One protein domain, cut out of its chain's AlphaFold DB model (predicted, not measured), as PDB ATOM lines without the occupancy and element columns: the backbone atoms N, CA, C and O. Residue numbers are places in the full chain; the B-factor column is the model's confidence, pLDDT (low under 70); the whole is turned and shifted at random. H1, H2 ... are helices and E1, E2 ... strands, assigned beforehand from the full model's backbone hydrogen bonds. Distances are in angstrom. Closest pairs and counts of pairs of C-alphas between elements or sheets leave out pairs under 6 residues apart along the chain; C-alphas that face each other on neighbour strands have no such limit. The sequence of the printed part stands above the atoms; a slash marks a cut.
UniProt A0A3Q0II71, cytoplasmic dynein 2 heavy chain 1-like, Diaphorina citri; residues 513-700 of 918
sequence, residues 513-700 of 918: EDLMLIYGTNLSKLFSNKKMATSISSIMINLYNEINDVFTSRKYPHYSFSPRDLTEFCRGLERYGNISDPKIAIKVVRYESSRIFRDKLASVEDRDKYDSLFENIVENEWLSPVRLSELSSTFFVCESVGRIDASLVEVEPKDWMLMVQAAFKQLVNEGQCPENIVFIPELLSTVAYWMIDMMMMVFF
ATOM      1  N   GLU A 513      76.244 -41.466  17.455       83.00
ATOM      2  CA  GLU A 513      74.912 -41.417  16.840       83.00
ATOM      3  C   GLU A 513      74.782 -40.231  15.878       83.00
ATOM      4  O   GLU A 513      74.307 -40.396  14.754       83.00
ATOM      5  N   ASP A 514      75.296 -39.063  16.269       83.06
ATOM      6  CA  ASP A 514      75.309 -37.877  15.410       83.06
ATOM      7  C   ASP A 514      76.215 -38.076  14.191       83.06
ATOM      8  O   ASP A 514      75.826 -37.745  13.072       83.06
ATOM      9  N   LEU A 515      77.400 -38.675  14.367       85.94
ATOM     10  CA  LEU A 515      78.292 -39.008  13.251       85.94
ATOM     11  C   LEU A 515      77.630 -40.003  12.286       85.94
ATOM     12  O   LEU A 515      77.745 -39.834  11.072       85.94
ATOM     13  N   MET A 516      76.912 -41.006  12.806       85.75
ATOM     14  CA  MET A 516      76.164 -41.974  11.991       85.75
ATOM     15  C   MET A 516      75.070 -41.290  11.172       85.75
ATOM     16  O   MET A 516      74.885 -41.633  10.006       85.75
ATOM     17  N   LEU A 517      74.374 -40.304  11.742       83.88
ATOM     18  CA  LEU A 517      73.378 -39.516  11.019       83.88
ATOM     19  C   LEU A 517      74.026 -38.645   9.933       83.88
ATOM     20  O   LEU A 517      73.563 -38.644   8.789       83.88
ATOM     21  N   ILE A 518      75.110 -37.940  10.270       85.44
ATOM     22  CA  ILE A 518      75.821 -37.032   9.361       85.44
ATOM     23  C   ILE A 518      76.367 -37.805   8.155       85.44
ATOM     24  O   ILE A 518      76.027 -37.518   7.004       85.44
ATOM     25  N   TYR A 519      77.193 -38.820   8.408       85.62
ATOM     26  CA  TYR A 519      77.839 -39.577   7.339       85.62
ATOM     27  C   TYR A 519      76.895 -40.564   6.668       85.62
ATOM     28  O   TYR A 519      76.987 -40.734   5.457       85.62
ATOM     29  N   GLY A 520      75.922 -41.123   7.389       83.25
ATOM     30  CA  GLY A 520      74.878 -41.954   6.795       83.25
ATOM     31  C   GLY A 520      74.047 -41.191   5.767       83.25
ATOM     32  O   GLY A 520      73.808 -41.699   4.673       83.25
ATOM     33  N   THR A 521      73.673 -39.942   6.065       81.69
ATOM     34  CA  THR A 521      72.934 -39.089   5.122       81.69
ATOM     35  C   THR A 521      73.791 -38.730   3.909       81.69
ATOM     36  O   THR A 521      73.314 -38.817   2.778       81.69
ATOM     37  N   ASN A 522      75.068 -38.391   4.108       80.75
ATOM     38  CA  ASN A 522      75.978 -38.087   2.999       80.75
ATOM     39  C   ASN A 522      76.252 -39.308   2.111       80.75
ATOM     40  O   ASN A 522      76.099 -39.224   0.897       80.75
ATOM     41  N   LEU A 523      76.538 -40.470   2.698       79.62
ATOM     42  CA  LEU A 523      76.791 -41.709   1.959       79.62
ATOM     43  C   LEU A 523      75.527 -42.251   1.283       79.62
ATOM     44  O   LEU A 523      75.617 -42.852   0.216       79.62
ATOM     45  N   SER A 524      74.339 -42.003   1.841       78.06
ATOM     46  CA  SER A 524      73.078 -42.389   1.194       78.06
ATOM     47  C   SER A 524      72.817 -41.668  -0.134       78.06
ATOM     48  O   SER A 524      72.042 -42.174  -0.943       78.06
ATOM     49  N   LYS A 525      73.469 -40.520  -0.379       74.94
ATOM     50  CA  LYS A 525      73.434 -39.826  -1.679       74.94
ATOM     51  C   LYS A 525      74.353 -40.488  -2.702       74.94
ATOM     52  O   LYS A 525      74.031 -40.495  -3.883       74.94
ATOM     53  N   LEU A 526      75.470 -41.050  -2.241       73.75
ATOM     54  CA  LEU A 526      76.488 -41.670  -3.092       73.75
ATOM     55  C   LEU A 526      76.125 -43.104  -3.474       73.75
ATOM     56  O   LEU A 526      76.312 -43.521  -4.614       73.75
ATOM     57  N   PHE A 527      75.570 -43.869  -2.534       73.25
ATOM     58  CA  PHE A 527      75.224 -45.266  -2.761       73.25
ATOM     59  C   PHE A 527      73.720 -45.439  -2.963       73.25
ATOM     60  O   PHE A 527      72.919 -45.187  -2.065       73.25
ATOM     61  N   SER A 528      73.335 -46.013  -4.106       68.12
ATOM     62  CA  SER A 528      71.935 -46.372  -4.386       68.12
ATOM     63  C   SER A 528      71.356 -47.375  -3.368       68.12
ATOM     64  O   SER A 528      70.148 -47.410  -3.132       68.12
ATOM     65  N   ASN A 529      72.204 -48.199  -2.737       76.81
ATOM     66  CA  ASN A 529      71.794 -49.174  -1.726       76.81
ATOM     67  C   ASN A 529      71.975 -48.625  -0.301       76.81
ATOM     68  O   ASN A 529      73.074 -48.651   0.256       76.81
ATOM     69  N   LYS A 530      70.862 -48.225   0.328       76.31
ATOM     70  CA  LYS A 530      70.839 -47.687   1.700       76.31
ATOM     71  C   LYS A 530      71.466 -48.621   2.741       76.31
ATOM     72  O   LYS A 530      72.147 -48.137   3.633       76.31
ATOM     73  N   LYS A 531      71.296 -49.946   2.622       79.06
ATOM     74  CA  LYS A 531      71.883 -50.903   3.586       79.06
ATOM     75  C   LYS A 531      73.408 -50.904   3.525       79.06
ATOM     76  O   LYS A 531      74.062 -50.944   4.558       79.06
ATOM     77  N   MET A 532      73.956 -50.825   2.312       77.81
ATOM     78  CA  MET A 532      75.398 -50.749   2.098       77.81
ATOM     79  C   MET A 532      75.960 -49.423   2.618       77.81
ATOM     80  O   MET A 532      76.973 -49.432   3.308       77.81
ATOM     81  N   ALA A 533      75.263 -48.307   2.381       80.25
ATOM     82  CA  ALA A 533      75.642 -47.006   2.931       80.25
ATOM     83  C   ALA A 533      75.707 -47.023   4.469       80.25
ATOM     84  O   ALA A 533      76.669 -46.526   5.049       80.25
ATOM     85  N   THR A 534      74.723 -47.640   5.136       83.81
ATOM     86  CA  THR A 534      74.709 -47.763   6.603       83.81
ATOM     87  C   THR A 534      75.861 -48.625   7.124       83.81
ATOM     88  O   THR A 534      76.524 -48.209   8.068       83.81
ATOM     89  N   SER A 535      76.149 -49.771   6.493       84.56
ATOM     90  CA  SER A 535      77.291 -50.622   6.870       84.56
ATOM     91  C   SER A 535      78.643 -49.936   6.647       84.56
ATOM     92  O   SER A 535      79.540 -50.055   7.470       84.56
ATOM     93  N   ILE A 536      78.808 -49.179   5.556       85.75
ATOM     94  CA  ILE A 536      80.043 -48.412   5.321       85.75
ATOM     95  C   ILE A 536      80.184 -47.303   6.368       85.75
ATOM     96  O   ILE A 536      81.269 -47.108   6.910       85.75
ATOM     97  N   SER A 537      79.084 -46.625   6.709       86.06
ATOM     98  CA  SER A 537      79.078 -45.583   7.744       86.06
ATOM     99  C   SER A 537      79.505 -46.138   9.105       86.06
ATOM    100  O   SER A 537      80.337 -45.526   9.776       86.06
ATOM    101  N   SER A 538      78.982 -47.308   9.501       88.06
ATOM    102  CA  SER A 538      79.356 -47.943  10.769       88.06
ATOM    103  C   SER A 538      80.829 -48.347  10.786       88.06
ATOM    104  O   SER A 538      81.518 -48.040  11.757       88.06
ATOM    105  N   ILE A 539      81.343 -48.927   9.693       87.81
ATOM    106  CA  ILE A 539      82.767 -49.261   9.546       87.81
ATOM    107  C   ILE A 539      83.637 -48.008   9.675       87.81
ATOM    108  O   ILE A 539      84.576 -48.006  10.466       87.81
ATOM    109  N   MET A 540      83.322 -46.933   8.946       89.81
ATOM    110  CA  MET A 540      84.094 -45.684   8.977       89.81
ATOM    111  C   MET A 540      84.164 -45.080  10.384       89.81
ATOM    112  O   MET A 540      85.233 -44.659  10.828       89.81
ATOM    113  N   ILE A 541      83.038 -45.049  11.098       89.81
ATOM    114  CA  ILE A 541      82.952 -44.420  12.421       89.81
ATOM    115  C   ILE A 541      83.585 -45.299  13.500       89.81
ATOM    116  O   ILE A 541      84.305 -44.782  14.353       89.81
ATOM    117  N   ASN A 542      83.369 -46.618  13.457       90.00
ATOM    118  CA  ASN A 542      84.029 -47.550  14.372       90.00
ATOM    119  C   ASN A 542      85.549 -47.497  14.183       90.00
ATOM    120  O   ASN A 542      86.277 -47.379  15.164       90.00
ATOM    121  N   LEU A 543      86.016 -47.494  12.929       89.88
ATOM    122  CA  LEU A 543      87.433 -47.365  12.600       89.88
ATOM    123  C   LEU A 543      88.014 -46.059  13.154       89.88
ATOM    124  O   LEU A 543      89.059 -46.076  13.790       89.88
ATOM    125  N   TYR A 544      87.322 -44.936  12.966       90.69
ATOM    126  CA  TYR A 544      87.747 -43.644  13.505       90.69
ATOM    127  C   TYR A 544      87.828 -43.622  15.041       90.69
ATOM    128  O   TYR A 544      88.776 -43.058  15.590       90.69
ATOM    129  N   ASN A 545      86.866 -44.226  15.741       89.69
ATOM    130  CA  ASN A 545      86.875 -44.275  17.206       89.69
ATOM    131  C   ASN A 545      88.044 -45.128  17.725       89.69
ATOM    132  O   ASN A 545      88.837 -44.642  18.527       89.69
ATOM    133  N   GLU A 546      88.223 -46.334  17.181       89.12
ATOM    134  CA  GLU A 546      89.336 -47.228  17.538       89.12
ATOM    135  C   GLU A 546      90.704 -46.592  17.231       89.12
ATOM    136  O   GLU A 546      91.646 -46.689  18.018       89.12
ATOM    137  N   ILE A 547      90.825 -45.872  16.107       89.00
ATOM    138  CA  ILE A 547      92.054 -45.145  15.755       89.00
ATOM    139  C   ILE A 547      92.359 -44.041  16.765       89.00
ATOM    140  O   ILE A 547      93.515 -43.894  17.154       89.00
ATOM    141  N   ASN A 548      91.361 -43.269  17.201       86.94
ATOM    142  CA  ASN A 548      91.580 -42.215  18.194       86.94
ATOM    143  C   ASN A 548      91.986 -42.769  19.565       86.94
ATOM    144  O   ASN A 548      92.810 -42.151  20.248       86.94
ATOM    145  N   ASP A 549      91.452 -43.932  19.940       87.00
ATOM    146  CA  ASP A 549      91.775 -44.595  21.204       87.00
ATOM    147  C   ASP A 549      93.194 -45.186  21.192       87.00
ATOM    148  O   ASP A 549      93.940 -45.057  22.167       87.00
ATOM    149  N   VAL A 550      93.609 -45.794  20.073       87.44
ATOM    150  CA  VAL A 550      94.918 -46.456  19.943       87.44
ATOM    151  C   VAL A 550      96.042 -45.476  19.586       87.44
ATOM    152  O   VAL A 550      97.145 -45.553  20.139       87.44
ATOM    153  N   PHE A 551      95.796 -44.547  18.659       86.69
ATOM    154  CA  PHE A 551      96.805 -43.659  18.081       86.69
ATOM    155  C   PHE A 551      96.645 -42.226  18.594       86.69
ATOM    156  O   PHE A 551      96.104 -41.344  17.933       86.69
ATOM    157  N   THR A 552      97.178 -41.968  19.787       83.62
ATOM    158  CA  THR A 552      97.114 -40.639  20.410       83.62
ATOM    159  C   THR A 552      98.327 -39.767  20.070       83.62
ATOM    160  O   THR A 552      99.461 -40.249  19.979       83.62
ATOM    161  N   SER A 553      98.131 -38.443  20.075       81.62
ATOM    162  CA  SER A 553      99.192 -37.434  19.900       81.62
ATOM    163  C   SER A 553     100.324 -37.491  20.943       81.62
ATOM    164  O   SER A 553     101.339 -36.812  20.799       81.62
ATOM    165  N   ARG A 554     100.169 -38.301  22.003       81.25
ATOM    166  CA  ARG A 554     101.219 -38.590  22.995       81.25
ATOM    167  C   ARG A 554     102.384 -39.383  22.399       81.25
ATOM    168  O   ARG A 554     103.505 -39.213  22.864       81.25
ATOM    169  N   LYS A 555     102.125 -40.249  21.409       83.12
ATOM    170  CA  LYS A 555     103.165 -41.054  20.752       83.12
ATOM    171  C   LYS A 555     103.892 -40.239  19.686       83.12
ATOM    172  O   LYS A 555     105.112 -40.128  19.726       83.12
ATOM    173  N   TYR A 556     103.127 -39.630  18.779       84.19
ATOM    174  CA  TYR A 556     103.634 -38.720  17.758       84.19
ATOM    175  C   TYR A 556     102.711 -37.502  17.619       84.19
ATOM    176  O   TYR A 556     101.498 -37.686  17.555       84.19
ATOM    177  N   PRO A 557     103.237 -36.268  17.490       83.50
ATOM    178  CA  PRO A 557     102.405 -35.062  17.407       83.50
ATOM    179  C   PRO A 557     101.428 -35.030  16.222       83.50
ATOM    180  O   PRO A 557     100.372 -34.415  16.323       83.50
ATOM    181  N   HIS A 558     101.770 -35.687  15.109       85.38
ATOM    182  CA  HIS A 558     100.941 -35.742  13.900       85.38
ATOM    183  C   HIS A 558      99.832 -36.804  13.967       85.38
ATOM    184  O   HIS A 558      99.000 -36.861  13.065       85.38
ATOM    185  N   TYR A 559      99.776 -37.621  15.028       88.38
ATOM    186  CA  TYR A 559      98.648 -38.523  15.286       88.38
ATOM    187  C   TYR A 559      97.503 -37.700  15.880       88.38
ATOM    188  O   TYR A 559      97.252 -37.698  17.087       88.38
ATOM    189  N   SER A 560      96.875 -36.905  15.021       83.06
ATOM    190  CA  SER A 560      95.697 -36.111  15.334       83.06
ATOM    191  C   SER A 560      94.670 -36.382  14.251       83.06
ATOM    192  O   SER A 560      94.835 -35.950  13.111       83.06
ATOM    193  N   PHE A 561      93.623 -37.103  14.629       86.56
ATOM    194  CA  PHE A 561      92.495 -37.397  13.762       86.56
ATOM    195  C   PHE A 561      91.295 -36.580  14.231       86.56
ATOM    196  O   PHE A 561      91.122 -36.302  15.418       86.56
ATOM    197  N   SER A 562      90.493 -36.126  13.283       85.50
ATOM    198  CA  SER A 562      89.326 -35.291  13.524       85.50
ATOM    199  C   SER A 562      88.180 -35.715  12.613       85.50
ATOM    200  O   SER A 562      88.411 -36.355  11.587       85.50
ATOM    201  N   PRO A 563      86.938 -35.284  12.888       86.69
ATOM    202  CA  PRO A 563      85.831 -35.533  11.971       86.69
ATOM    203  C   PRO A 563      86.068 -34.971  10.557       86.69
ATOM    204  O   PRO A 563      85.417 -35.405   9.615       86.69
ATOM    205  N   ARG A 564      87.024 -34.048  10.360       85.19
ATOM    206  CA  ARG A 564      87.401 -33.600   9.010       85.19
ATOM    207  C   ARG A 564      87.979 -34.732   8.164       85.19
ATOM    208  O   ARG A 564      87.684 -34.761   6.978       85.19
ATOM    209  N   ASP A 565      88.708 -35.672   8.768       87.44
ATOM    210  CA  ASP A 565      89.253 -36.840   8.065       87.44
ATOM    211  C   ASP A 565      88.128 -37.765   7.578       87.44
ATOM    212  O   ASP A 565      88.198 -38.311   6.487       87.44
ATOM    213  N   LEU A 566      87.036 -37.889   8.343       87.81
ATOM    214  CA  LEU A 566      85.840 -38.618   7.907       87.81
ATOM    215  C   LEU A 566      85.099 -37.892   6.774       87.81
ATOM    216  O   LEU A 566      84.565 -38.533   5.872       87.81
ATOM    217  N   THR A 567      85.082 -36.558   6.789       86.25
ATOM    218  CA  THR A 567      84.526 -35.766   5.679       86.25
ATOM    219  C   THR A 567      85.376 -35.908   4.416       86.25
ATOM    220  O   THR A 567      84.827 -36.040   3.325       86.25
ATOM    221  N   GLU A 568      86.704 -35.905   4.558       85.06
ATOM    222  CA  GLU A 568      87.647 -36.180   3.472       85.06
ATOM    223  C   GLU A 568      87.457 -37.594   2.926       85.06
ATOM    224  O   GLU A 568      87.358 -37.748   1.718       85.06
ATOM    225  N   PHE A 569      87.252 -38.587   3.795       88.00
ATOM    226  CA  PHE A 569      86.901 -39.951   3.399       88.00
ATOM    227  C   PHE A 569      85.618 -39.974   2.566       88.00
ATOM    228  O   PHE A 569      85.615 -40.502   1.457       88.00
ATOM    229  N   CYS A 570      84.522 -39.377   3.048       84.88
ATOM    230  CA  CYS A 570      83.269 -39.344   2.291       84.88
ATOM    231  C   CYS A 570      83.424 -38.665   0.925       84.88
ATOM    232  O   CYS A 570      82.892 -39.184  -0.048       84.88
ATOM    233  N   ARG A 571      84.171 -37.556   0.844       81.31
ATOM    234  CA  ARG A 571      84.470 -36.865  -0.423       81.31
ATOM    235  C   ARG A 571      85.389 -37.680  -1.332       81.31
ATOM    236  O   ARG A 571      85.218 -37.675  -2.545       81.31
ATOM    237  N   GLY A 572      86.351 -38.394  -0.757       81.44
ATOM    238  CA  GLY A 572      87.233 -39.311  -1.470       81.44
ATOM    239  C   GLY A 572      86.440 -40.419  -2.153       81.44
ATOM    240  O   GLY A 572      86.664 -40.691  -3.329       81.44
ATOM    241  N   LEU A 573      85.425 -40.964  -1.471       82.19
ATOM    242  CA  LEU A 573      84.517 -41.966  -2.035       82.19
ATOM    243  C   LEU A 573      83.733 -41.469  -3.261       82.19
ATOM    244  O   LEU A 573      83.413 -42.286  -4.117       82.19
ATOM    245  N   GLU A 574      83.472 -40.164  -3.393       78.38
ATOM    246  CA  GLU A 574      82.787 -39.585  -4.567       78.38
ATOM    247  C   GLU A 574      83.607 -39.727  -5.857       78.38
ATOM    248  O   GLU A 574      83.047 -39.755  -6.951       78.38
ATOM    249  N   ARG A 575      84.937 -39.853  -5.742       76.56
ATOM    250  CA  ARG A 575      85.860 -39.989  -6.884       76.56
ATOM    251  C   ARG A 575      85.787 -41.360  -7.544       76.56
ATOM    252  O   ARG A 575      86.188 -41.530  -8.696       76.56
ATOM    253  N   TYR A 576      85.323 -42.350  -6.797       75.25
ATOM    254  CA  TYR A 576      85.136 -43.703  -7.275       75.25
ATOM    255  C   TYR A 576      83.730 -43.760  -7.878       75.25
ATOM    256  O   TYR A 576      82.742 -43.604  -7.164       75.25
ATOM    257  N   GLY A 577      83.631 -43.914  -9.204       65.94
ATOM    258  CA  GLY A 577      82.342 -43.950  -9.913       65.94
ATOM    259  C   GLY A 577      81.390 -45.035  -9.383       65.94
ATOM    260  O   GLY A 577      81.776 -45.842  -8.548       65.94
ATOM    261  N   ASN A 578      80.143 -45.083  -9.875       64.75
ATOM    262  CA  ASN A 578      79.034 -45.913  -9.354       64.75
ATOM    263  C   ASN A 578      79.434 -47.278  -8.742       64.75
ATOM    264  O   ASN A 578      79.463 -48.319  -9.407       64.75
ATOM    265  N   ILE A 579      79.644 -47.281  -7.425       66.12
ATOM    266  CA  ILE A 579      80.019 -48.457  -6.646       66.12
ATOM    267  C   ILE A 579      78.755 -49.281  -6.365       66.12
ATOM    268  O   ILE A 579      78.086 -49.122  -5.344       66.12
ATOM    269  N   SER A 580      78.389 -50.148  -7.307       65.50
ATOM    270  CA  SER A 580      77.207 -51.015  -7.168       65.50
ATOM    271  C   SER A 580      77.536 -52.392  -6.583       65.50
ATOM    272  O   SER A 580      76.676 -53.007  -5.954       65.50
ATOM    273  N   ASP A 581      78.768 -52.879  -6.775       72.12
ATOM    274  CA  ASP A 581      79.211 -54.183  -6.271       72.12
ATOM    275  C   ASP A 581      79.753 -54.058  -4.832       72.12
ATOM    276  O   ASP A 581      80.736 -53.338  -4.613       72.12
ATOM    277  N   PRO A 582      79.183 -54.786  -3.849       73.75
ATOM    278  CA  PRO A 582      79.703 -54.844  -2.484       73.75
ATOM    279  C   PRO A 582      81.200 -55.193  -2.397       73.75
ATOM    280  O   PRO A 582      81.908 -54.663  -1.541       73.75
ATOM    281  N   LYS A 583      81.725 -56.055  -3.278       75.12
ATOM    282  CA  LYS A 583      83.150 -56.428  -3.254       75.12
ATOM    283  C   LYS A 583      84.067 -55.277  -3.658       75.12
ATOM    284  O   LYS A 583      85.145 -55.122  -3.089       75.12
ATOM    285  N   ILE A 584      83.639 -54.472  -4.627       76.44
ATOM    286  CA  ILE A 584      84.371 -53.277  -5.058       76.44
ATOM    287  C   ILE A 584      84.256 -52.203  -3.973       76.44
ATOM    288  O   ILE A 584      85.255 -51.581  -3.625       76.44
ATOM    289  N   ALA A 585      83.082 -52.064  -3.352       77.75
ATOM    290  CA  ALA A 585      82.861 -51.107  -2.270       77.75
ATOM    291  C   ALA A 585      83.842 -51.293  -1.110       77.75
ATOM    292  O   ALA A 585      84.478 -50.333  -0.683       77.75
ATOM    293  N   ILE A 586      84.025 -52.526  -0.632       79.56
ATOM    294  CA  ILE A 586      84.932 -52.779   0.491       79.56
ATOM    295  C   ILE A 586      86.413 -52.606   0.109       79.56
ATOM    296  O   ILE A 586      87.206 -52.152   0.936       79.56
ATOM    297  N   LYS A 587      86.790 -52.897  -1.146       79.62
ATOM    298  CA  LYS A 587      88.138 -52.622  -1.678       79.62
ATOM    299  C   LYS A 587      88.434 -51.124  -1.695       79.62
ATOM    300  O   LYS A 587      89.483 -50.710  -1.212       79.62
ATOM    301  N   VAL A 588      87.494 -50.328  -2.204       82.19
ATOM    302  CA  VAL A 588      87.593 -48.864  -2.244       82.19
ATOM    303  C   VAL A 588      87.680 -48.299  -0.827       82.19
ATOM    304  O   VAL A 588      88.593 -47.537  -0.532       82.19
ATOM    305  N   VAL A 589      86.804 -48.743   0.082       85.44
ATOM    306  CA  VAL A 589      86.820 -48.321   1.493       85.44
ATOM    307  C   VAL A 589      88.153 -48.666   2.164       85.44
ATOM    308  O   VAL A 589      88.683 -47.834   2.892       85.44
ATOM    309  N   ARG A 590      88.734 -49.851   1.913       85.50
ATOM    310  CA  ARG A 590      90.067 -50.213   2.433       85.50
ATOM    311  C   ARG A 590      91.174 -49.336   1.850       85.50
ATOM    312  O   ARG A 590      92.099 -48.961   2.571       85.50
ATOM    313  N   TYR A 591      91.120 -49.063   0.550       83.06
ATOM    314  CA  TYR A 591      92.124 -48.242  -0.117       83.06
ATOM    315  C   TYR A 591      92.093 -46.816   0.437       83.06
ATOM    316  O   TYR A 591      93.114 -46.334   0.919       83.06
ATOM    317  N   GLU A 592      90.916 -46.194   0.469       85.25
ATOM    318  CA  GLU A 592      90.739 -44.820   0.940       85.25
ATOM    319  C   GLU A 592      91.063 -44.685   2.435       85.25
ATOM    320  O   GLU A 592      91.807 -43.791   2.838       85.25
ATOM    321  N   SER A 593      90.618 -45.638   3.264       87.81
ATOM    322  CA  SER A 593      90.955 -45.647   4.692       87.81
ATOM    323  C   SER A 593      92.462 -45.743   4.927       87.81
ATOM    324  O   SER A 593      93.009 -45.052   5.788       87.81
ATOM    325  N   SER A 594      93.161 -46.559   4.134       86.00
ATOM    326  CA  SER A 594      94.614 -46.688   4.226       86.00
ATOM    327  C   SER A 594      95.318 -45.384   3.843       86.00
ATOM    328  O   SER A 594      96.268 -44.983   4.511       86.00
ATOM    329  N   ARG A 595      94.829 -44.673   2.825       82.75
ATOM    330  CA  ARG A 595      95.416 -43.392   2.408       82.75
ATOM    331  C   ARG A 595      95.236 -42.304   3.461       82.75
ATOM    332  O   ARG A 595      96.176 -41.573   3.751       82.75
ATOM    333  N   ILE A 596      94.064 -42.239   4.086       85.56
ATOM    334  CA  ILE A 596      93.755 -41.199   5.075       85.56
ATOM    335  C   ILE A 596      94.408 -41.489   6.431       85.56
ATOM    336  O   ILE A 596      94.943 -40.579   7.069       85.56
ATOM    337  N   PHE A 597      94.366 -42.743   6.891       88.50
ATOM    338  CA  PHE A 597      94.795 -43.113   8.240       88.50
ATOM    339  C   PHE A 597      96.147 -43.828   8.272       88.50
ATOM    340  O   PHE A 597      97.039 -43.407   9.007       88.50
ATOM    341  N   ARG A 598      96.324 -44.897   7.484       87.12
ATOM    342  CA  ARG A 598      97.517 -45.767   7.540       87.12
ATOM    343  C   ARG A 598      98.789 -45.045   7.103       87.12
ATOM    344  O   ARG A 598      99.832 -45.236   7.728       87.12
ATOM    345  N   ASP A 599      98.707 -44.195   6.082       84.44
ATOM    346  CA  ASP A 599      99.863 -43.447   5.569       84.44
ATOM    347  C   ASP A 599     100.353 -42.369   6.559       84.44
ATOM    348  O   ASP A 599     101.545 -42.057   6.586       84.44
ATOM    349  N   LYS A 600      99.483 -41.882   7.462       85.94
ATOM    350  CA  LYS A 600      99.867 -40.983   8.570       85.94
ATOM    351  C   LYS A 600     100.660 -41.693   9.676       85.94
ATOM    352  O   LYS A 600     101.248 -41.016  10.517       85.94
ATOM    353  N   LEU A 601     100.687 -43.030   9.710       88.19
ATOM    354  CA  LEU A 601     101.377 -43.799  10.749       88.19
ATOM    355  C   LEU A 601     102.872 -43.941  10.434       88.19
ATOM    356  O   LEU A 601     103.268 -44.402   9.357       88.19
ATOM    357  N   ALA A 602     103.712 -43.581  11.405       85.88
ATOM    358  CA  ALA A 602     105.163 -43.537  11.250       85.88
ATOM    359  C   ALA A 602     105.833 -44.916  11.401       85.88
ATOM    360  O   ALA A 602     106.781 -45.222  10.679       85.88
ATOM    361  N   SER A 603     105.359 -45.750  12.336       87.06
ATOM    362  CA  SER A 603     105.956 -47.062  12.632       87.06
ATOM    363  C   SER A 603     105.319 -48.186  11.813       87.06
ATOM    364  O   SER A 603     104.103 -48.215  11.637       87.06
ATOM    365  N   VAL A 604     106.127 -49.162  11.387       86.19
ATOM    366  CA  VAL A 604     105.641 -50.390  10.731       86.19
ATOM    367  C   VAL A 604     104.715 -51.173  11.668       86.19
ATOM    368  O   VAL A 604     103.632 -51.562  11.257       86.19
ATOM    369  N   GLU A 605     105.055 -51.267  12.957       87.44
ATOM    370  CA  GLU A 605     104.200 -51.917  13.964       87.44
ATOM    371  C   GLU A 605     102.832 -51.235  14.115       87.44
ATOM    372  O   GLU A 605     101.838 -51.890  14.420       87.44
ATOM    373  N   ASP A 606     102.773 -49.910  13.943       87.94
ATOM    374  CA  ASP A 606     101.515 -49.161  14.015       87.94
ATOM    375  C   ASP A 606     100.658 -49.420  12.774       87.94
ATOM    376  O   ASP A 606      99.441 -49.553  12.892       87.94
ATOM    377  N   ARG A 607     101.289 -49.554  11.601       87.69
ATOM    378  CA  ARG A 607     100.608 -49.923  10.353       87.69
ATOM    379  C   ARG A 607     100.057 -51.346  10.416       87.69
ATOM    380  O   ARG A 607      98.906 -51.546  10.049       87.69
ATOM    381  N   ASP A 608     100.817 -52.292  10.960       87.31
ATOM    382  CA  ASP A 608     100.364 -53.679  11.131       87.31
ATOM    383  C   ASP A 608      99.197 -53.777  12.131       87.31
ATOM    384  O   ASP A 608      98.241 -54.533  11.934       87.31
ATOM    385  N   LYS A 609      99.234 -52.968  13.201       87.56
ATOM    386  CA  LYS A 609      98.109 -52.835  14.140       87.56
ATOM    387  C   LYS A 609      96.880 -52.231  13.474       87.56
ATOM    388  O   LYS A 609      95.787 -52.733  13.698       87.56
ATOM    389  N   TYR A 610      97.048 -51.188  12.661       89.56
ATOM    390  CA  TYR A 610      95.955 -50.615  11.876       89.56
ATOM    391  C   TYR A 610      95.329 -51.659  10.946       89.56
ATOM    392  O   TYR A 610      94.108 -51.805  10.936       89.56
ATOM    393  N   ASP A 611      96.158 -52.413  10.221       87.12
ATOM    394  CA  ASP A 611      95.692 -53.459   9.310       87.12
ATOM    395  C   ASP A 611      94.885 -54.515  10.094       87.12
ATOM    396  O   ASP A 611      93.761 -54.833   9.715       87.12
ATOM    397  N   SER A 612      95.369 -54.941  11.266       87.12
ATOM    398  CA  SER A 612      94.644 -55.866  12.154       87.12
ATOM    399  C   SER A 612      93.308 -55.299  12.671       87.12
ATOM    400  O   SER A 612      92.316 -56.021  12.764       87.12
ATOM    401  N   LEU A 613      93.260 -54.008  13.023       87.00
ATOM    402  CA  LEU A 613      92.041 -53.338  13.496       87.00
ATOM    403  C   LEU A 613      90.988 -53.240  12.391       87.00
ATOM    404  O   LEU A 613      89.821 -53.559  12.623       87.00
ATOM    405  N   PHE A 614      91.397 -52.834  11.188       87.06
ATOM    406  CA  PHE A 614      90.505 -52.747  10.037       87.06
ATOM    407  C   PHE A 614      89.874 -54.108   9.722       87.06
ATOM    408  O   PHE A 614      88.670 -54.198   9.493       87.06
ATOM    409  N   GLU A 615      90.670 -55.177   9.765       84.00
ATOM    410  CA  GLU A 615      90.214 -56.540   9.481       84.00
ATOM    411  C   GLU A 615      89.173 -57.017  10.494       84.00
ATOM    412  O   GLU A 615      88.089 -57.446  10.094       84.00
ATOM    413  N   ASN A 616      89.429 -56.818  11.790       85.69
ATOM    414  CA  ASN A 616      88.471 -57.147  12.846       85.69
ATOM    415  C   ASN A 616      87.139 -56.389  12.693       85.69
ATOM    416  O   ASN A 616      86.071 -56.951  12.930       85.69
ATOM    417  N   ILE A 617      87.170 -55.109  12.309       85.25
ATOM    418  CA  ILE A 617      85.948 -54.304  12.144       85.25
ATOM    419  C   ILE A 617      85.142 -54.786  10.933       85.25
ATOM    420  O   ILE A 617      83.922 -54.932  11.023       85.25
ATOM    421  N   VAL A 618      85.811 -55.070   9.812       83.50
ATOM    422  CA  VAL A 618      85.153 -55.546   8.589       83.50
ATOM    423  C   VAL A 618      84.542 -56.934   8.787       83.50
ATOM    424  O   VAL A 618      83.420 -57.153   8.338       83.50
ATOM    425  N   GLU A 619      85.216 -57.848   9.489       80.56
ATOM    426  CA  GLU A 619      84.668 -59.181   9.789       80.56
ATOM    427  C   GLU A 619      83.381 -59.127  10.628       80.56
ATOM    428  O   GLU A 619      82.507 -59.980  10.463       80.56
ATOM    429  N   ASN A 620      83.239 -58.115  11.489       79.06
ATOM    430  CA  ASN A 620      82.089 -57.965  12.381       79.06
ATOM    431  C   ASN A 620      80.899 -57.222  11.745       79.06
ATOM    432  O   ASN A 620      79.749 -57.561  12.015       79.06
ATOM    433  N   GLU A 621      81.155 -56.194  10.930       75.44
ATOM    434  CA  GLU A 621      80.123 -55.258  10.441       75.44
ATOM    435  C   GLU A 621      79.711 -55.504   8.976       75.44
ATOM    436  O   GLU A 621      78.665 -55.020   8.527       75.44
ATOM    437  N   TRP A 622      80.507 -56.249   8.198       77.69
ATOM    438  CA  TRP A 622      80.241 -56.465   6.776       77.69
ATOM    439  C   TRP A 622      79.340 -57.683   6.517       77.69
ATOM    440  O   TRP A 622      79.556 -58.784   7.014       77.69
ATOM    441  N   LEU A 623      78.327 -57.499   5.664       65.25
ATOM    442  CA  LEU A 623      77.259 -58.480   5.417       65.25
ATOM    443  C   LEU A 623      77.706 -59.754   4.666       65.25
ATOM    444  O   LEU A 623      76.924 -60.698   4.558       65.25
ATOM    445  N   SER A 624      78.924 -59.796   4.115       61.41
ATOM    446  CA  SER A 624      79.444 -60.943   3.353       61.41
ATOM    447  C   SER A 624      80.842 -61.347   3.827       61.41
ATOM    448  O   SER A 624      81.673 -60.463   3.996       61.41
ATOM    449  N   PRO A 625      81.176 -62.642   3.957       57.28
ATOM    450  CA  PRO A 625      82.535 -63.052   4.293       57.28
ATOM    451  C   PRO A 625      83.483 -62.703   3.136       57.28
ATOM    452  O   PRO A 625      83.379 -63.267   2.046       57.28
ATOM    453  N   VAL A 626      84.398 -61.762   3.364       58.44
ATOM    454  CA  VAL A 626      85.436 -61.372   2.400       58.44
ATOM    455  C   VAL A 626      86.757 -61.979   2.853       58.44
ATOM    456  O   VAL A 626      87.131 -61.861   4.015       58.44
ATOM    457  N   ARG A 627      87.478 -62.652   1.949       57.06
ATOM    458  CA  ARG A 627      88.820 -63.168   2.251       57.06
ATOM    459  C   ARG A 627      89.849 -62.047   2.126       57.06
ATOM    460  O   ARG A 627      89.962 -61.424   1.074       57.06
ATOM    461  N   LEU A 628      90.660 -61.875   3.168       51.91
ATOM    462  CA  LEU A 628      91.745 -60.887   3.268       51.91
ATOM    463  C   LEU A 628      92.743 -60.930   2.097       51.91
ATOM    464  O   LEU A 628      93.271 -59.900   1.685       51.91
ATOM    465  N   SER A 629      92.949 -62.106   1.499       52.00
ATOM    466  CA  SER A 629      93.844 -62.303   0.353       52.00
ATOM    467  C   SER A 629      93.348 -61.688  -0.966       52.00
ATOM    468  O   SER A 629      94.143 -61.559  -1.889       52.00
ATOM    469  N   GLU A 630      92.063 -61.332  -1.088       52.56
ATOM    470  CA  GLU A 630      91.485 -60.722  -2.306       52.56
ATOM    471  C   GLU A 630      91.522 -59.180  -2.287       52.56
ATOM    472  O   GLU A 630      91.207 -58.535  -3.289       52.56
ATOM    473  N   LEU A 631      91.916 -58.576  -1.159       55.72
ATOM    474  CA  LEU A 631      91.911 -57.124  -0.929       55.72
ATOM    475  C   LEU A 631      93.282 -56.454  -1.142       55.72
ATOM    476  O   LEU A 631      93.373 -55.230  -1.121       55.72
ATOM    477  N   SER A 632      94.361 -57.224  -1.311       52.50
ATOM    478  CA  SER A 632      95.729 -56.759  -1.026       52.50
ATOM    479  C   SER A 632      96.568 -56.297  -2.223       52.50
ATOM    480  O   SER A 632      97.778 -56.137  -2.081       52.50
ATOM    481  N   SER A 633      96.001 -56.069  -3.411       56.09
ATOM    482  CA  SER A 633      96.854 -55.757  -4.573       56.09
ATOM    483  C   SER A 633      96.157 -55.041  -5.726       56.09
ATOM    484  O   SER A 633      96.305 -55.445  -6.868       56.09
ATOM    485  N   THR A 634      95.400 -53.976  -5.463       66.00
ATOM    486  CA  THR A 634      94.811 -53.153  -6.537       66.00
ATOM    487  C   THR A 634      95.129 -51.680  -6.316       66.00
ATOM    488  O   THR A 634      95.130 -51.195  -5.183       66.00
ATOM    489  N   PHE A 635      95.488 -50.987  -7.396       70.00
ATOM    490  CA  PHE A 635      95.727 -49.549  -7.395       70.00
ATOM    491  C   PHE A 635      94.540 -48.870  -8.057       70.00
ATOM    492  O   PHE A 635      94.073 -49.326  -9.092       70.00
ATOM    493  N   PHE A 636      94.067 -47.776  -7.479       75.12
ATOM    494  CA  PHE A 636      93.071 -46.939  -8.127       75.12
ATOM    495  C   PHE A 636      93.775 -45.752  -8.771       75.12
ATOM    496  O   PHE A 636      94.515 -45.038  -8.094       75.12
ATOM    497  N   VAL A 637      93.604 -45.595 -10.081       69.56
ATOM    498  CA  VAL A 637      94.339 -44.621 -10.897       69.56
ATOM    499  C   VAL A 637      93.360 -43.867 -11.795       69.56
ATOM    500  O   VAL A 637      92.306 -44.382 -12.161       69.56
ATOM    501  N   CYS A 638      93.699 -42.626 -12.125       65.94
ATOM    502  CA  CYS A 638      92.929 -41.784 -13.030       65.94
ATOM    503  C   CYS A 638      92.963 -42.318 -14.476       65.94
ATOM    504  O   CYS A 638      94.037 -42.598 -15.009       65.94
ATOM    505  N   GLU A 639      91.794 -42.430 -15.114       58.97
ATOM    506  CA  GLU A 639      91.643 -42.935 -16.489       58.97
ATOM    507  C   GLU A 639      92.146 -41.941 -17.557       58.97
ATOM    508  O   GLU A 639      92.560 -42.350 -18.640       58.97
ATOM    509  N   SER A 640      92.155 -40.631 -17.265       52.66
ATOM    510  CA  SER A 640      92.611 -39.600 -18.210       52.66
ATOM    511  C   SER A 640      93.281 -38.408 -17.519       52.66
ATOM    512  O   SER A 640      92.686 -37.712 -16.698       52.66
ATOM    513  N   VAL A 641      94.537 -38.133 -17.881       45.28
ATOM    514  CA  VAL A 641      95.261 -36.937 -17.427       45.28
ATOM    515  C   VAL A 641      94.683 -35.720 -18.160       45.28
ATOM    516  O   VAL A 641      94.842 -35.605 -19.372       45.28
ATOM    517  N   GLY A 642      93.999 -34.823 -17.439       42.09
ATOM    518  CA  GLY A 642      93.544 -33.529 -17.974       42.09
ATOM    519  C   GLY A 642      92.034 -33.254 -17.960       42.09
ATOM    520  O   GLY A 642      91.634 -32.186 -18.414       42.09
ATOM    521  N   ARG A 643      91.187 -34.150 -17.429       41.41
ATOM    522  CA  ARG A 643      89.776 -33.840 -17.123       41.41
ATOM    523  C   ARG A 643      89.568 -33.677 -15.620       41.41
ATOM    524  O   ARG A 643      90.031 -34.497 -14.836       41.41
ATOM    525  N   ILE A 644      88.853 -32.621 -15.245       41.09
ATOM    526  CA  ILE A 644      88.574 -32.233 -13.853       41.09
ATOM    527  C   ILE A 644      87.598 -33.230 -13.180       41.09
ATOM    528  O   ILE A 644      87.669 -33.417 -11.971       41.09
ATOM    529  N   ASP A 645      86.807 -33.974 -13.966       45.66
ATOM    530  CA  ASP A 645      85.824 -34.976 -13.502       45.66
ATOM    531  C   ASP A 645      86.282 -36.444 -13.662       45.66
ATOM    532  O   ASP A 645      85.463 -37.357 -13.780       45.66
ATOM    533  N   ALA A 646      87.587 -36.714 -13.753       54.22
ATOM    534  CA  ALA A 646      88.060 -38.071 -14.026       54.22
ATOM    535  C   ALA A 646      87.857 -39.012 -12.820       54.22
ATOM    536  O   ALA A 646      88.470 -38.841 -11.764       54.22
ATOM    537  N   SER A 647      87.011 -40.033 -12.993       66.69
ATOM    538  CA  SER A 647      86.776 -41.082 -11.997       66.69
ATOM    539  C   SER A 647      87.984 -42.005 -11.835       66.69
ATOM    540  O   SER A 647      88.682 -42.315 -12.803       66.69
ATOM    541  N   LEU A 648      88.204 -42.489 -10.613       74.31
ATOM    542  CA  LEU A 648      89.248 -43.467 -10.318       74.31
ATOM    543  C   LEU A 648      88.831 -44.871 -10.776       74.31
ATOM    544  O   LEU A 648      87.742 -45.342 -10.444       74.31
ATOM    545  N   VAL A 649      89.724 -45.552 -11.499       73.94
ATOM    546  CA  VAL A 649      89.517 -46.908 -12.030       73.94
ATOM    547  C   VAL A 649      90.472 -47.890 -11.355       73.94
ATOM    548  O   VAL A 649      91.613 -47.552 -11.044       73.94
ATOM    549  N   GLU A 650      89.995 -49.111 -11.107       78.38
ATOM    550  CA  GLU A 650      90.795 -50.217 -10.567       78.38
ATOM    551  C   GLU A 650      91.800 -50.713 -11.622       78.38
ATOM    552  O   GLU A 650      91.419 -51.106 -12.723       78.38
ATOM    553  N   VAL A 651      93.089 -50.708 -11.277       77.19
ATOM    554  CA  VAL A 651      94.204 -51.160 -12.119       77.19
ATOM    555  C   VAL A 651      95.032 -52.198 -11.360       77.19
ATOM    556  O   VAL A 651      95.371 -52.029 -10.181       77.19
ATOM    557  N   GLU A 652      95.390 -53.288 -12.039       78.62
ATOM    558  CA  GLU A 652      96.265 -54.308 -11.465       78.62
ATOM    559  C   GLU A 652      97.722 -53.807 -11.344       78.62
ATOM    560  O   GLU A 652      98.202 -53.059 -12.195       78.62
ATOM    561  N   PRO A 653      98.506 -54.263 -10.347       75.19
ATOM    562  CA  PRO A 653      99.883 -53.815 -10.122       75.19
ATOM    563  C   PRO A 653     100.813 -54.008 -11.320       75.19
ATOM    564  O   PRO A 653     101.747 -53.232 -11.511       75.19
ATOM    565  N   LYS A 654     100.573 -55.055 -12.120       77.25
ATOM    566  CA  LYS A 654     101.364 -55.349 -13.320       77.25
ATOM    567  C   LYS A 654     101.103 -54.318 -14.411       77.25
ATOM    568  O   LYS A 654     102.058 -53.789 -14.972       77.25
ATOM    569  N   ASP A 655      99.835 -54.011 -14.656       79.38
ATOM    570  CA  ASP A 655      99.425 -53.019 -15.646       79.38
ATOM    571  C   ASP A 655      99.852 -51.619 -15.206       79.38
ATOM    572  O   ASP A 655     100.408 -50.863 -16.000       79.38
ATOM    573  N   TRP A 656      99.728 -51.322 -13.910       80.25
ATOM    574  CA  TRP A 656     100.210 -50.072 -13.335       80.25
ATOM    575  C   TRP A 656     101.722 -49.895 -13.509       80.25
ATOM    576  O   TRP A 656     102.190 -48.849 -13.961       80.25
ATOM    577  N   MET A 657     102.502 -50.940 -13.229       78.62
ATOM    578  CA  MET A 657     103.947 -50.920 -13.442       78.62
ATOM    579  C   MET A 657     104.305 -50.683 -14.917       78.62
ATOM    580  O   MET A 657     105.238 -49.931 -15.197       78.62
ATOM    581  N   LEU A 658     103.566 -51.279 -15.859       80.56
ATOM    582  CA  LEU A 658     103.771 -51.061 -17.294       80.56
ATOM    583  C   LEU A 658     103.449 -49.619 -17.711       80.56
ATOM    584  O   LEU A 658     104.220 -49.031 -18.468       80.56
ATOM    585  N   MET A 659     102.365 -49.034 -17.189       77.94
ATOM    586  CA  MET A 659     102.000 -47.634 -17.442       77.94
ATOM    587  C   MET A 659     103.081 -46.669 -16.943       77.94
ATOM    588  O   MET A 659     103.541 -45.810 -17.696       77.94
ATOM    589  N   VAL A 660     103.557 -46.852 -15.707       77.31
ATOM    590  CA  VAL A 660     104.616 -46.013 -15.124       77.31
ATOM    591  C   VAL A 660     105.933 -46.174 -15.890       77.31
ATOM    592  O   VAL A 660     106.618 -45.189 -16.158       77.31
ATOM    593  N   GLN A 661     106.283 -47.393 -16.309       78.00
ATOM    594  CA  GLN A 661     107.471 -47.638 -17.133       78.00
ATOM    595  C   GLN A 661     107.376 -46.991 -18.519       78.00
ATOM    596  O   GLN A 661     108.383 -46.499 -19.029       78.00
ATOM    597  N   ALA A 662     106.193 -46.991 -19.139       79.12
ATOM    598  CA  ALA A 662     105.965 -46.331 -20.420       79.12
ATOM    599  C   ALA A 662     106.108 -44.805 -20.295       79.12
ATOM    600  O   ALA A 662     106.858 -44.206 -21.066       79.12
ATOM    601  N   ALA A 663     105.486 -44.203 -19.276       75.31
ATOM    602  CA  ALA A 663     105.612 -42.774 -18.986       75.31
ATOM    603  C   ALA A 663     107.065 -42.377 -18.675       75.31
ATOM    604  O   ALA A 663     107.575 -41.381 -19.184       75.31
ATOM    605  N   PHE A 664     107.784 -43.197 -17.902       76.38
ATOM    606  CA  PHE A 664     109.182 -42.930 -17.574       76.38
ATOM    607  C   PHE A 664     110.095 -43.007 -18.804       76.38
ATOM    608  O   PHE A 664     110.969 -42.163 -18.973       76.38
ATOM    609  N   LYS A 665     109.869 -43.970 -19.709       77.25
ATOM    610  CA  LYS A 665     110.597 -44.040 -20.990       77.25
ATOM    611  C   LYS A 665     110.385 -42.787 -21.837       77.25
ATOM    612  O   LYS A 665     111.330 -42.330 -22.471       77.25
ATOM    613  N   GLN A 666     109.180 -42.224 -21.832       75.88
ATOM    614  CA  GLN A 666     108.901 -40.972 -22.529       75.88
ATOM    615  C   GLN A 666     109.676 -39.793 -21.912       75.88
ATOM    616  O   GLN A 666     110.351 -39.070 -22.638       75.88
ATOM    617  N   LEU A 667     109.692 -39.666 -20.583       73.75
ATOM    618  CA  LEU A 667     110.443 -38.614 -19.877       73.75
ATOM    619  C   LEU A 667     111.969 -38.735 -20.037       73.75
ATOM    620  O   LEU A 667     112.676 -37.727 -20.100       73.75
ATOM    621  N   VAL A 668     112.486 -39.964 -20.125       75.62
ATOM    622  CA  VAL A 668     113.897 -40.232 -20.448       75.62
ATOM    623  C   VAL A 668     114.209 -39.808 -21.886       75.62
ATOM    624  O   VAL A 668     115.220 -39.146 -22.114       75.62
ATOM    625  N   ASN A 669     113.322 -40.103 -22.845       75.06
ATOM    626  CA  ASN A 669     113.478 -39.664 -24.237       75.06
ATOM    627  C   ASN A 669     113.442 -38.130 -24.382       75.06
ATOM    628  O   ASN A 669     114.090 -37.583 -25.271       75.06
ATOM    629  N   GLU A 670     112.720 -37.434 -23.501       76.81
ATOM    630  CA  GLU A 670     112.658 -35.966 -23.427       76.81
ATOM    631  C   GLU A 670     113.839 -35.339 -22.652       76.81
ATOM    632  O   GLU A 670     113.936 -34.116 -22.547       76.81
ATOM    633  N   GLY A 671     114.765 -36.155 -22.127       68.94
ATOM    634  CA  GLY A 671     115.982 -35.706 -21.440       68.94
ATOM    635  C   GLY A 671     115.766 -35.183 -20.016       68.94
ATOM    636  O   GLY A 671     116.656 -34.540 -19.461       68.94
ATOM    637  N   GLN A 672     114.601 -35.439 -19.415       66.38
ATOM    638  CA  GLN A 672     114.221 -34.883 -18.112       66.38
ATOM    639  C   GLN A 672     114.573 -35.786 -16.919       66.38
ATOM    640  O   GLN A 672     114.527 -35.328 -15.778       66.38
ATOM    641  N   CYS A 673     114.924 -37.058 -17.139       60.59
ATOM    642  CA  CYS A 673     115.174 -38.028 -16.066       60.59
ATOM    643  C   CYS A 673     116.383 -38.947 -16.340       60.59
ATOM    644  O   CYS A 673     116.664 -39.269 -17.494       60.59
ATOM    645  N   PRO A 674     117.094 -39.407 -15.288       68.50
ATOM    646  CA  PRO A 674     118.202 -40.353 -15.419       68.50
ATOM    647  C   PRO A 674     117.722 -41.768 -15.793       68.50
ATOM    648  O   PRO A 674     116.724 -42.250 -15.264       68.50
ATOM    649  N   GLU A 675     118.478 -42.471 -16.644       61.50
ATOM    650  CA  GLU A 675     118.111 -43.790 -17.205       61.50
ATOM    651  C   GLU A 675     118.010 -44.934 -16.172       61.50
ATOM    652  O   GLU A 675     117.377 -45.954 -16.435       61.50
ATOM    653  N   ASN A 676     118.597 -44.777 -14.979       64.56
ATOM    654  CA  ASN A 676     118.800 -45.868 -14.016       64.56
ATOM    655  C   ASN A 676     117.900 -45.765 -12.770       64.56
ATOM    656  O   ASN A 676     118.404 -45.713 -11.646       64.56
ATOM    657  N   ILE A 677     116.575 -45.752 -12.943       67.44
ATOM    658  CA  ILE A 677     115.627 -45.868 -11.820       67.44
ATOM    659  C   ILE A 677     115.130 -47.311 -11.692       67.44
ATOM    660  O   ILE A 677     114.640 -47.911 -12.647       67.44
ATOM    661  N   VAL A 678     115.249 -47.873 -10.487       72.50
ATOM    662  CA  VAL A 678     114.700 -49.191 -10.147       72.50
ATOM    663  C   VAL A 678     113.257 -49.017  -9.678       72.50
ATOM    664  O   VAL A 678     112.995 -48.282  -8.729       72.50
ATOM    665  N   PHE A 679     112.320 -49.712 -10.325       72.25
ATOM    666  CA  PHE A 679     110.914 -49.716  -9.924       72.25
ATOM    667  C   PHE A 679     110.707 -50.688  -8.760       72.25
ATOM    668  O   PHE A 679     110.749 -51.904  -8.939       72.25
ATOM    669  N   ILE A 680     110.504 -50.139  -7.566       76.00
ATOM    670  CA  ILE A 680     110.215 -50.882  -6.333       76.00
ATOM    671  C   ILE A 680     108.717 -50.682  -6.000       76.00
ATOM    672  O   ILE A 680     108.189 -49.610  -6.309       76.00
ATOM    673  N   PRO A 681     107.989 -51.655  -5.414       68.06
ATOM    674  CA  PRO A 681     106.572 -51.486  -5.068       68.06
ATOM    675  C   PRO A 681     106.230 -50.222  -4.260       68.06
ATOM    676  O   PRO A 681     105.176 -49.628  -4.484       68.06
ATOM    677  N   GLU A 682     107.122 -49.758  -3.381       69.75
ATOM    678  CA  GLU A 682     106.969 -48.496  -2.647       69.75
ATOM    679  C   GLU A 682     107.004 -47.270  -3.569       69.75
ATOM    680  O   GLU A 682     106.318 -46.280  -3.319       69.75
ATOM    681  N   LEU A 683     107.767 -47.322  -4.664       74.25
ATOM    682  CA  LEU A 683     107.770 -46.260  -5.669       74.25
ATOM    683  C   LEU A 683     106.426 -46.223  -6.404       74.25
ATOM    684  O   LEU A 683     105.865 -45.151  -6.577       74.25
ATOM    685  N   LEU A 684     105.878 -47.379  -6.787       72.94
ATOM    686  CA  LEU A 684     104.586 -47.461  -7.480       72.94
ATOM    687  C   LEU A 684     103.428 -46.948  -6.617       72.94
ATOM    688  O   LEU A 684     102.532 -46.280  -7.137       72.94
ATOM    689  N   SER A 685     103.452 -47.231  -5.311       70.38
ATOM    690  CA  SER A 685     102.460 -46.706  -4.369       70.38
ATOM    691  C   SER A 685     102.619 -45.205  -4.141       70.38
ATOM    692  O   SER A 685     101.615 -44.500  -4.076       70.38
ATOM    693  N   THR A 686     103.859 -44.711  -4.097       72.25
ATOM    694  CA  THR A 686     104.163 -43.278  -4.000       72.25
ATOM    695  C   THR A 686     103.722 -42.540  -5.263       72.25
ATOM    696  O   THR A 686     103.072 -41.514  -5.157       72.25
ATOM    697  N   VAL A 687     103.987 -43.066  -6.460       73.38
ATOM    698  CA  VAL A 687     103.562 -42.441  -7.726       73.38
ATOM    699  C   VAL A 687     102.038 -42.404  -7.838       73.38
ATOM    700  O   VAL A 687     101.488 -41.367  -8.197       73.38
ATOM    701  N   ALA A 688     101.347 -43.489  -7.473       68.38
ATOM    702  CA  ALA A 688      99.884 -43.498  -7.425       68.38
ATOM    703  C   ALA A 688      99.347 -42.442  -6.442       68.38
ATOM    704  O   ALA A 688      98.432 -41.696  -6.781       68.38
ATOM    705  N   TYR A 689      99.964 -42.326  -5.259       69.75
ATOM    706  CA  TYR A 689      99.629 -41.298  -4.273       69.75
ATOM    707  C   TYR A 689      99.856 -39.884  -4.823       69.75
ATOM    708  O   TYR A 689      98.938 -39.072  -4.810       69.75
ATOM    709  N   TRP A 690     101.040 -39.599  -5.368       67.00
ATOM    710  CA  TRP A 690     101.381 -38.285  -5.915       67.00
ATOM    711  C   TRP A 690     100.504 -37.907  -7.106       67.00
ATOM    712  O   TRP A 690     100.200 -36.736  -7.262       67.00
ATOM    713  N   MET A 691     100.051 -38.859  -7.925       65.94
ATOM    714  CA  MET A 691      99.098 -38.561  -8.999       65.94
ATOM    715  C   MET A 691      97.720 -38.158  -8.464       65.94
ATOM    716  O   MET A 691      97.119 -37.220  -8.986       65.94
ATOM    717  N   ILE A 692      97.241 -38.817  -7.407       62.88
ATOM    718  CA  ILE A 692      95.982 -38.459  -6.736       62.88
ATOM    719  C   ILE A 692      96.123 -37.109  -6.001       62.88
ATOM    720  O   ILE A 692      95.223 -36.271  -6.066       62.88
ATOM    721  N   ASP A 693      97.264 -36.861  -5.351       57.72
ATOM    722  CA  ASP A 693      97.548 -35.641  -4.577       57.72
ATOM    723  C   ASP A 693      97.862 -34.429  -5.479       57.72
ATOM    724  O   ASP A 693      97.446 -33.302  -5.218       57.72
ATOM    725  N   MET A 694      98.508 -34.642  -6.628       55.44
ATOM    726  CA  MET A 694      98.694 -33.608  -7.651       55.44
ATOM    727  C   MET A 694      97.346 -33.192  -8.255       55.44
ATOM    728  O   MET A 694      97.129 -32.004  -8.476       55.44
ATOM    729  N   MET A 695      96.396 -34.124  -8.421       49.41
ATOM    730  CA  MET A 695      94.998 -33.773  -8.697       49.41
ATOM    731  C   MET A 695      94.394 -32.935  -7.563       49.41
ATOM    732  O   MET A 695      93.738 -31.943  -7.857       49.41
ATOM    733  N   MET A 696      94.644 -33.255  -6.287       42.69
ATOM    734  CA  MET A 696      94.176 -32.429  -5.160       42.69
ATOM    735  C   MET A 696      94.735 -31.002  -5.195       42.69
ATOM    736  O   MET A 696      93.989 -30.055  -4.949       42.69
ATOM    737  N   MET A 697      96.012 -30.821  -5.549       41.66
ATOM    738  CA  MET A 697      96.603 -29.491  -5.743       41.66
ATOM    739  C   MET A 697      96.002 -28.750  -6.942       41.66
ATOM    740  O   MET A 697      95.806 -27.538  -6.867       41.66
ATOM    741  N   VAL A 698      95.662 -29.459  -8.020       39.25
ATOM    742  CA  VAL A 698      94.972 -28.884  -9.187       39.25
ATOM    743  C   VAL A 698      93.506 -28.545  -8.867       39.25
ATOM    744  O   VAL A 698      93.010 -27.545  -9.370       39.25
ATOM    745  N   PHE A 699      92.845 -29.294  -7.977       36.34
ATOM    746  CA  PHE A 699      91.517 -28.984  -7.421       36.34
ATOM    747  C   PHE A 699      91.525 -27.778  -6.459       36.34
ATOM    748  O   PHE A 699      90.492 -27.132  -6.285       36.34
ATOM    749  N   PHE A 700      92.661 -27.490  -5.809       33.22
ATOM    750  CA  PHE A 700      92.839 -26.346  -4.899       33.22
ATOM    751  C   PHE A 700      93.403 -25.090  -5.569       33.22
ATOM    752  O   PHE A 700      93.330 -24.001  -4.993       33.22
TER     753      PHE A 700
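Overview. This is residues 513 to 700 of the 918 residues of the protein "cytoplasmic dynein 2 heavy chain 1-like" of Diaphorina citri (UniProt A0A3Q0II71). A small two-stranded hairpin, E1 and E2, stands between two groups of helices. On one side is an up-and-down bundle, H2 to H5, each helix running against the one before it, with H1 packed on H2 and H3; on the other, H6 and H7 spread from near their first residues as an L. The printed part has 188 residues with seven named helices and two antiparallel strands, in the order H1 H2 H3 H4 H5 E1 E2 H6 H7, and is mostly helix. It is compact, with a radius of gyration of the C-alphas of 17.8 A and spans of 56 by 40 by 36 A.

Arrangement. E1, residues 635 to 638, and E2, residues 648 to 651, form a hairpin; N 637 and O 649, 3.0 A apart, are within hydrogen-bond range. H7, residues 681 to 700, comes closest to E1 at the C-alphas of Val 637 and Ala 688, 6.6 A apart. H6, residues 653 to 669, and H7 only just touch, with 3 pairs of C-alphas within 8 A, closest at Met 657 and Leu 684, 6.9 A; they are about perpendicular, at 73 degrees. H4, residues 582 to 598, is near E1, with 7 pairs of C-alphas within 10 A. H3, residues 563 to 574, makes a helical hairpin with H4, closest at the C-alphas of Phe 569 and Glu 592, 6.7 A. H2, residues 530 to 550, touches H5, residues 604 to 621, closest at the C-alphas of Ser 535 and Glu 621, 6.5 A. H1, residues 513 to 526, touches H2, closest at the C-alphas of Leu 523 and Ala 533, 5.5 A. Each O i to N i+4 pair is within hydrogen-bond range in H2, H4, H5, H6 and H7, against 8 of 10 in H1 and 7 of 8 in H3.

Along the chain. H1 begins at C-alpha 513 (74.912, -41.417, 16.840), and H7, 28.6 A long, ends at C-alpha 700 (92.839, -26.346, -4.899). H2 measures 30.2 A and H5 26.0 A.

Size, cuts and confidence. The printed part has no cut. The links H2 to H3, H5 to E1 and H6 to H7 are long. Mean pLDDT of the printed part is 75.5; 50 residues are under 70, among them 623 to 634 and 688 to 700.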